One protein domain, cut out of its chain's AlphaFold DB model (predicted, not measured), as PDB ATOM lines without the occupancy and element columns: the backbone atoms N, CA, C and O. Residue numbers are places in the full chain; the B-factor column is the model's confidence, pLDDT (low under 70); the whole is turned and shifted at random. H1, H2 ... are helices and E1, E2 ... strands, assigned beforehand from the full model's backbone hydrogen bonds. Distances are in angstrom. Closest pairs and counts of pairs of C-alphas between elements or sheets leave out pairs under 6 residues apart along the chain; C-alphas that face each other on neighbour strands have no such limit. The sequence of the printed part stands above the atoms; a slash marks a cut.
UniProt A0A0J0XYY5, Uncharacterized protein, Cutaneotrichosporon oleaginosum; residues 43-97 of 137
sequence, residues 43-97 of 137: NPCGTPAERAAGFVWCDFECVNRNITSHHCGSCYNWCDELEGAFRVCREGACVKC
ATOM      1  N   ASN A  43      15.807 -17.041  -8.112       70.50
ATOM      2  CA  ASN A  43      15.462 -16.044  -9.107       70.50
ATOM      3  C   ASN A  43      16.555 -14.964  -9.227       70.50
ATOM      4  O   ASN A  43      16.494 -13.947  -8.527       70.50
ATOM      5  N   PRO A  44      17.522 -15.139 -10.141       77.19
ATOM      6  CA  PRO A  44      18.587 -14.169 -10.384       77.19
ATOM      7  C   PRO A  44      18.157 -12.864 -11.064       77.19
ATOM      8  O   PRO A  44      18.999 -12.012 -11.342       77.19
ATOM      9  N   CYS A  45      16.871 -12.682 -11.360       79.81
ATOM     10  CA  CYS A  45      16.416 -11.510 -12.091       79.81
ATOM     11  C   CYS A  45      16.380 -10.255 -11.227       79.81
ATOM     12  O   CYS A  45      15.498 -10.084 -10.383       79.81
ATOM     13  N   GLY A  46      17.326  -9.356 -11.502       75.44
ATOM     14  CA  GLY A  46      17.295  -7.959 -11.089       75.44
ATOM     15  C   GLY A  46      17.360  -7.716  -9.579       75.44
ATOM     16  O   GLY A  46      17.788  -8.539  -8.770       75.44
ATOM     17  N   THR A  47      16.941  -6.519  -9.200       82.00
ATOM     18  CA  THR A  47      16.783  -6.025  -7.835       82.00
ATOM     19  C   THR A  47      15.546  -6.633  -7.154       82.00
ATOM     20  O   THR A  47      14.625  -7.114  -7.820       82.00
ATOM     21  N   PRO A  48      15.441  -6.556  -5.813       82.31
ATOM     22  CA  PRO A  48      14.229  -6.968  -5.102       82.31
ATOM     23  C   PRO A  48      12.944  -6.287  -5.605       82.31
ATOM     24  O   PRO A  48      11.880  -6.901  -5.588       82.31
ATOM     25  N   ALA A  49      13.035  -5.039  -6.082       85.25
ATOM     26  CA  ALA A  49      11.892  -4.304  -6.620       85.25
ATOM     27  C   ALA A  49      11.385  -4.901  -7.945       85.25
ATOM     28  O   ALA A  49      10.180  -5.032  -8.137       85.25
ATOM     29  N   GLU A  50      12.288  -5.316  -8.836       85.31
ATOM     30  CA  GLU A  50      11.921  -5.974 -10.098       85.31
ATOM     31  C   GLU A  50      11.282  -7.342  -9.840       85.31
ATOM     32  O   GLU A  50      10.242  -7.661 -10.418       85.31
ATOM     33  N   ARG A  51      11.824  -8.123  -8.896       86.69
ATOM     34  CA  ARG A  51      11.199  -9.389  -8.477       86.69
ATOM     35  C   ARG A  51       9.801  -9.171  -7.899       86.69
ATOM     36  O   ARG A  51       8.875  -9.889  -8.267       86.69
ATOM     37  N   ALA A  52       9.619  -8.145  -7.064       87.38
ATOM     38  CA  ALA A  52       8.305  -7.764  -6.540       87.38
ATOM     39  C   ALA A  52       7.328  -7.315  -7.645       87.38
ATOM     40  O   ALA A  52       6.123  -7.517  -7.517       87.38
ATOM     41  N   ALA A  53       7.836  -6.760  -8.749       89.25
ATOM     42  CA  ALA A  53       7.054  -6.404  -9.933       89.25
ATOM     43  C   ALA A  53       6.743  -7.600 -10.864       89.25
ATOM     44  O   ALA A  53       6.074  -7.421 -11.888       89.25
ATOM     45  N   GLY A  54       7.194  -8.813 -10.523       90.44
ATOM     46  CA  GLY A  54       6.871 -10.055 -11.233       90.44
ATOM     47  C   GLY A  54       7.940 -10.570 -12.196       90.44
ATOM     48  O   GLY A  54       7.637 -11.457 -12.999       90.44
ATOM     49  N   PHE A  55       9.168 -10.044 -12.145       92.25
ATOM     50  CA  PHE A  55      10.275 -10.603 -12.922       92.25
ATOM     51  C   PHE A  55      10.751 -11.936 -12.344       92.25
ATOM     52  O   PHE A  55      11.036 -12.037 -11.148       92.25
ATOM     53  N   VAL A  56      10.870 -12.950 -13.203       89.19
ATOM     54  CA  VAL A  56      11.440 -14.253 -12.850       89.19
ATOM     55  C   VAL A  56      12.422 -14.756 -13.894       89.19
ATOM     56  O   VAL A  56      12.340 -14.378 -15.062       89.19
ATOM     57  N   TRP A  57      13.304 -15.649 -13.459       89.56
ATOM     58  CA  TRP A  57      14.212 -16.383 -14.326       89.56
ATOM     59  C   TRP A  57      13.517 -17.597 -14.939       89.56
ATOM     60  O   TRP A  57      13.080 -18.495 -14.219       89.56
ATOM     61  N   CYS A  58      13.416 -17.616 -16.266       89.56
ATOM     62  CA  CYS A  58      12.921 -18.744 -17.048       89.56
ATOM     63  C   CYS A  58      14.084 -19.335 -17.853       89.56
ATOM     64  O   CYS A  58      14.239 -19.023 -19.030       89.56
ATOM     65  N   ASP A  59      14.914 -20.133 -17.172       83.31
ATOM     66  CA  ASP A  59      16.138 -20.827 -17.622       83.31
ATOM     67  C   ASP A  59      17.248 -19.969 -18.246       83.31
ATOM     68  O   ASP A  59      18.393 -20.045 -17.799       83.31
ATOM     69  N   PHE A  60      16.937 -19.175 -19.268       82.31
ATOM     70  CA  PHE A  60      17.896 -18.379 -20.040       82.31
ATOM     71  C   PHE A  60      17.540 -16.893 -20.108       82.31
ATOM     72  O   PHE A  60      18.322 -16.106 -20.643       82.31
ATOM     73  N   GLU A  61      16.381 -16.494 -19.585       87.44
ATOM     74  CA  GLU A  61      15.929 -15.109 -19.657       87.44
ATOM     75  C   GLU A  61      15.170 -14.632 -18.419       87.44
ATOM     76  O   GLU A  61      14.472 -15.388 -17.736       87.44
ATOM     77  N   CYS A  62      15.296 -13.330 -18.159       91.56
ATOM     78  CA  CYS A  62      14.498 -12.618 -17.173       91.56
ATOM     79  C   CYS A  62      13.251 -12.038 -17.821       91.56
ATOM     80  O   CYS A  62      13.335 -11.128 -18.645       91.56
ATOM     81  N   VAL A  63      12.091 -12.519 -17.391       92.81
ATOM     82  CA  VAL A  63      10.799 -12.154 -17.976       92.81
ATOM     83  C   VAL A  63       9.841 -11.672 -16.904       92.81
ATOM     84  O   VAL A  63       9.826 -12.190 -15.787       92.81
ATOM     85  N   ASN A  64       9.003 -10.693 -17.242       93.81
ATOM     86  CA  ASN A  64       7.926 -10.270 -16.362       93.81
ATOM     87  C   ASN A  64       6.665 -11.089 -16.655       93.81
ATOM     88  O   ASN A  64       5.947 -10.837 -17.625       93.81
ATOM     89  N   ARG A  65       6.356 -12.046 -15.777       94.12
ATOM     90  CA  ARG A  65       5.208 -12.949 -15.952       94.12
ATOM     91  C   ARG A  65       3.853 -12.253 -15.897       94.12
ATOM     92  O   ARG A  65       2.851 -12.876 -16.226       94.12
ATOM     93  N   ASN A  66       3.797 -10.986 -15.492       94.56
ATOM     94  CA  ASN A  66       2.549 -10.238 -15.430       94.56
ATOM     95  C   ASN A  66       2.160  -9.601 -16.767       94.56
ATOM     96  O   ASN A  66       0.999  -9.218 -16.926       94.56
ATOM     97  N   ILE A  67       3.105  -9.473 -17.706       91.88
ATOM     98  CA  ILE A  67       2.911  -8.733 -18.965       91.88
ATOM     99  C   ILE A  67       3.525  -9.408 -20.199       91.88
ATOM    100  O   ILE A  67       3.191  -9.038 -21.322       91.88
ATOM    101  N   THR A  68       4.402 -10.401 -20.036       91.69
ATOM    102  CA  THR A  68       5.017 -11.108 -21.165       91.69
ATOM    103  C   THR A  68       4.093 -12.219 -21.665       91.69
ATOM    104  O   THR A  68       3.867 -13.202 -20.963       91.69
ATOM    105  N   SER A  69       3.588 -12.093 -22.897       90.12
ATOM    106  CA  SER A  69       2.636 -13.045 -23.501       90.12
ATOM    107  C   SER A  69       3.129 -14.490 -23.583       90.12
ATOM    108  O   SER A  69       2.305 -15.387 -23.462       90.12
ATOM    109  N   HIS A  70       4.433 -14.718 -23.752       90.62
ATOM    110  CA  HIS A  70       5.045 -16.057 -23.830       90.62
ATOM    111  C   HIS A  70       5.465 -16.628 -22.463       90.62
ATOM    112  O   HIS A  70       5.937 -17.757 -22.364       90.62
ATOM    113  N   HIS A  71       5.290 -15.862 -21.385       92.81
ATOM    114  CA  HIS A  71       5.589 -16.287 -20.012       92.81
ATOM    115  C   HIS A  71       4.479 -15.833 -19.063       92.81
ATOM    116  O   HIS A  71       4.746 -15.394 -17.949       92.81
ATOM    117  N   CYS A  72       3.219 -15.859 -19.493       94.12
ATOM    118  CA  CYS A  72       2.164 -15.221 -18.719       94.12
ATOM    119  C   CYS A  72       1.774 -16.058 -17.504       94.12
ATOM    120  O   CYS A  72       1.311 -17.184 -17.641       94.12
ATOM    121  N   GLY A  73       1.952 -15.546 -16.293       93.75
ATOM    122  CA  GLY A  73       1.602 -16.269 -15.074       93.75
ATOM    123  C   GLY A  73       2.508 -17.460 -14.753       93.75
ATOM    124  O   GLY A  73       2.567 -17.832 -13.591       93.75
ATOM    125  N   SER A  74       3.294 -18.000 -15.687       92.50
ATOM    126  CA  SER A  74       4.358 -19.004 -15.488       92.50
ATOM    127  C   SER A  74       5.347 -18.982 -16.658       92.50
ATOM    128  O   SER A  74       5.026 -18.467 -17.727       92.50
ATOM    129  N   CYS A  75       6.545 -19.547 -16.476       92.56
ATOM    130  CA  CYS A  75       7.484 -19.719 -17.588       92.56
ATOM    131  C   CYS A  75       6.837 -20.527 -18.718       92.56
ATOM    132  O   CYS A  75       6.140 -21.505 -18.444       92.56
ATOM    133  N   TYR A  76       7.066 -20.097 -19.961       90.19
ATOM    134  CA  TYR A  76       6.610 -20.783 -21.172       90.19
ATOM    135  C   TYR A  76       5.087 -20.950 -21.293       90.19
ATOM    136  O   TYR A  76       4.618 -21.831 -22.007       90.19
ATOM    137  N   ASN A  77       4.294 -20.110 -20.618       90.50
ATOM    138  CA  ASN A  77       2.848 -20.063 -20.832       90.50
ATOM    139  C   ASN A  77       2.493 -19.008 -21.887       90.50
ATOM    140  O   ASN A  77       2.589 -17.807 -21.623       90.50
ATOM    141  N   TRP A  78       2.119 -19.479 -23.077       89.94
ATOM    142  CA  TRP A  78       1.952 -18.684 -24.293       89.94
ATOM    143  C   TRP A  78       0.480 -18.316 -24.508       89.94
ATOM    144  O   TRP A  78      -0.373 -19.179 -24.707       89.94
ATOM    145  N   CYS A  79       0.156 -17.023 -24.456       88.75
ATOM    146  CA  CYS A  79      -1.219 -16.541 -24.622       88.75
ATOM    147  C   CYS A  79      -1.713 -16.516 -26.083       88.75
ATOM    148  O   CYS A  79      -2.907 -16.334 -26.318       88.75
ATOM    149  N   ASP A  80      -0.822 -16.656 -27.061       76.50
ATOM    150  CA  ASP A  80      -1.109 -16.637 -28.499       76.50
ATOM    151  C   ASP A  80      -1.457 -18.016 -29.082       76.50
ATOM    152  O   ASP A  80      -2.093 -18.079 -30.133       76.50
ATOM    153  N   GLU A  81      -1.130 -19.105 -28.382       68.50
ATOM    154  CA  GLU A  81      -1.398 -20.480 -28.833       68.50
ATOM    155  C   GLU A  81      -2.665 -21.111 -28.228       68.50
ATOM    156  O   GLU A  81      -3.128 -22.157 -28.690       68.50
ATOM    157  N   LEU A  82      -3.278 -20.483 -27.220       62.12
ATOM    158  CA  LEU A  82      -4.452 -21.045 -26.551       62.12
ATOM    159  C   LEU A  82      -5.731 -20.864 -27.392       62.12
ATOM    160  O   LEU A  82      -6.268 -19.763 -27.522       62.12
ATOM    161  N   GLU A  83      -6.272 -21.984 -27.884       57.06
ATOM    162  CA  GLU A  83      -7.657 -22.116 -28.380       57.06
ATOM    163  C   GLU A  83      -8.010 -21.226 -29.591       57.06
ATOM    164  O   GLU A  83      -9.144 -20.767 -29.736       57.06
ATOM    165  N   GLY A  84      -7.039 -20.941 -30.470       56.94
ATOM    166  CA  GLY A  84      -7.277 -20.198 -31.719       56.94
ATOM    167  C   GLY A  84      -7.755 -18.751 -31.525       56.94
ATOM    168  O   GLY A  84      -8.248 -18.132 -32.469       56.94
ATOM    169  N   ALA A  85      -7.623 -18.208 -30.312       64.19
ATOM    170  CA  ALA A  85      -7.998 -16.847 -29.967       64.19
ATOM    171  C   ALA A  85      -6.800 -16.128 -29.341       64.19
ATOM    172  O   ALA A  85      -6.412 -16.425 -28.215       64.19
ATOM    173  N   PHE A  86      -6.254 -15.139 -30.051       75.62
ATOM    174  CA  PHE A  86      -5.149 -14.322 -29.551       75.62
ATOM    175  C   PHE A  86      -5.535 -13.590 -28.250       75.62
ATOM    176  O   PHE A  86      -6.533 -12.859 -28.210       75.62
ATOM    177  N   ARG A  87      -4.744 -13.783 -27.187       89.31
ATOM    178  CA  ARG A  87      -4.906 -13.152 -25.865       89.31
ATOM    179  C   ARG A  87      -3.648 -12.380 -25.474       89.31
ATOM    180  O   ARG A  87      -2.546 -12.742 -25.873       89.31
ATOM    181  N   VAL A  88      -3.810 -11.344 -24.651       90.50
ATOM    182  CA  VAL A  88      -2.690 -10.633 -24.004       90.50
ATOM    183  C   VAL A  88      -2.425 -11.193 -22.619       90.50
ATOM    184  O   VAL A  88      -3.353 -11.638 -21.940       90.50
ATOM    185  N   CYS A  89      -1.180 -11.078 -22.164       92.62
ATOM    186  CA  CYS A  89      -0.891 -11.219 -20.749       92.62
ATOM    187  C   CYS A  89      -1.261  -9.941 -19.994       92.62
ATOM    188  O   CYS A  89      -0.757  -8.859 -20.301       92.62
ATOM    189  N   ARG A  90      -2.142 -10.062 -19.001       91.81
ATOM    190  CA  ARG A  90      -2.466  -8.975 -18.076       91.81
ATOM    191  C   ARG A  90      -2.538  -9.533 -16.668       91.81
ATOM    192  O   ARG A  90      -3.316 -10.448 -16.418       91.81
ATOM    193  N   GLU A  91      -1.723  -8.977 -15.776       93.00
ATOM    194  CA  GLU A  91      -1.690  -9.357 -14.356       93.00
ATOM    195  C   GLU A  91      -1.468 -10.868 -14.157       93.00
ATOM    196  O   GLU A  91      -2.010 -11.488 -13.248       93.00
ATOM    197  N   GLY A  92      -0.676 -11.478 -15.046       93.81
ATOM    198  CA  GLY A  92      -0.345 -12.902 -14.983       93.81
ATOM    199  C   GLY A  92      -1.419 -13.835 -15.542       93.81
ATOM    200  O   GLY A  92      -1.302 -15.047 -15.384       93.81
ATOM    201  N   ALA A  93      -2.442 -13.304 -16.215       92.88
ATOM    202  CA  ALA A  93      -3.482 -14.091 -16.865       92.88
ATOM    203  C   ALA A  93      -3.588 -13.792 -18.367       92.88
ATOM    204  O   ALA A  93      -3.513 -12.640 -18.802       92.88
ATOM    205  N   CYS A  94      -3.836 -14.837 -19.164       92.44
ATOM    206  CA  CYS A  94      -4.152 -14.693 -20.583       92.44
ATOM    207  C   CYS A  94      -5.605 -14.238 -20.761       92.44
ATOM    208  O   CYS A  94      -6.555 -15.028 -20.675       92.44
ATOM    209  N   VAL A  95      -5.789 -12.955 -21.054       91.19
ATOM    210  CA  VAL A  95      -7.107 -12.326 -21.197       91.19
ATOM    211  C   VAL A  95      -7.352 -11.865 -22.629       91.19
ATOM    212  O   VAL A  95      -6.431 -11.508 -23.365       91.19
ATOM    213  N   LYS A  96      -8.622 -11.860 -23.042       90.00
ATOM    214  CA  LYS A  96      -9.024 -11.216 -24.297       90.00
ATOM    215  C   LYS A  96      -8.875  -9.700 -24.149       90.00
ATOM    216  O   LYS A  96      -9.053  -9.166 -23.052       90.00
ATOM    217  N   CYS A  97      -8.610  -9.010 -25.254       89.94
ATOM    218  CA  CYS A  97      -8.691  -7.559 -25.252       89.94
ATOM    219  C   CYS A  97     -10.071  -7.060 -24.791       89.94
ATOM    220  O   CYS A  97     -11.084  -7.706 -25.092       89.94
TER     221      CYS A  97
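This is residues 43 to 97 of the 137 residues of an uncharacterized protein of Cutaneotrichosporon oleaginosum (UniProt A0A0J0XYY5). What shape appears? Little regular structure: two small strand hairpins, E1 with E2 and E3 with E4, joined by a long looped stretch, residues 65 to 87, with the short helix H1 at one end. What makes it up? The printed part has 55 residues, 19 in named elements, class mixed: H1 E1 E2 E3 E4, both two-stranded sheets antiparallel. It is compact, radius of gyration of the C-alphas 11.4 A, and flat, 36 by 20 by 10 A.

Where are the strands? E1 is residues 55 to 58, 9.5 A long; E2 is 61 to 64, 9.9 A. E3 is 88 to 90; E4 is 93 to 95, ending at C-alpha (-7.107, -12.326, -21.197). And the helix? H1 is residues 48 to 52, beginning at C-alpha (14.229, -6.968, -5.102).

How do strands pair? Hairpin E1 and E2 is antiparallel, 142 degrees; N 56 and O 63, 2.9 A, are within hydrogen-bond range. Hairpin E3 and E4 is antiparallel, 130 degrees; N 88 and O 95, 2.9 A, are within range. What of H1? Its O i to N i+4 pair is within range; it is apart from E2, E3 and E4.

How large? The farthest C-alphas, Thr 47 and Gly 84, are 36.7 A apart. Any cut? The printed part has no cut; E2 to E3 is a long link. Low confidence? Residues 81 to 85 are under 70.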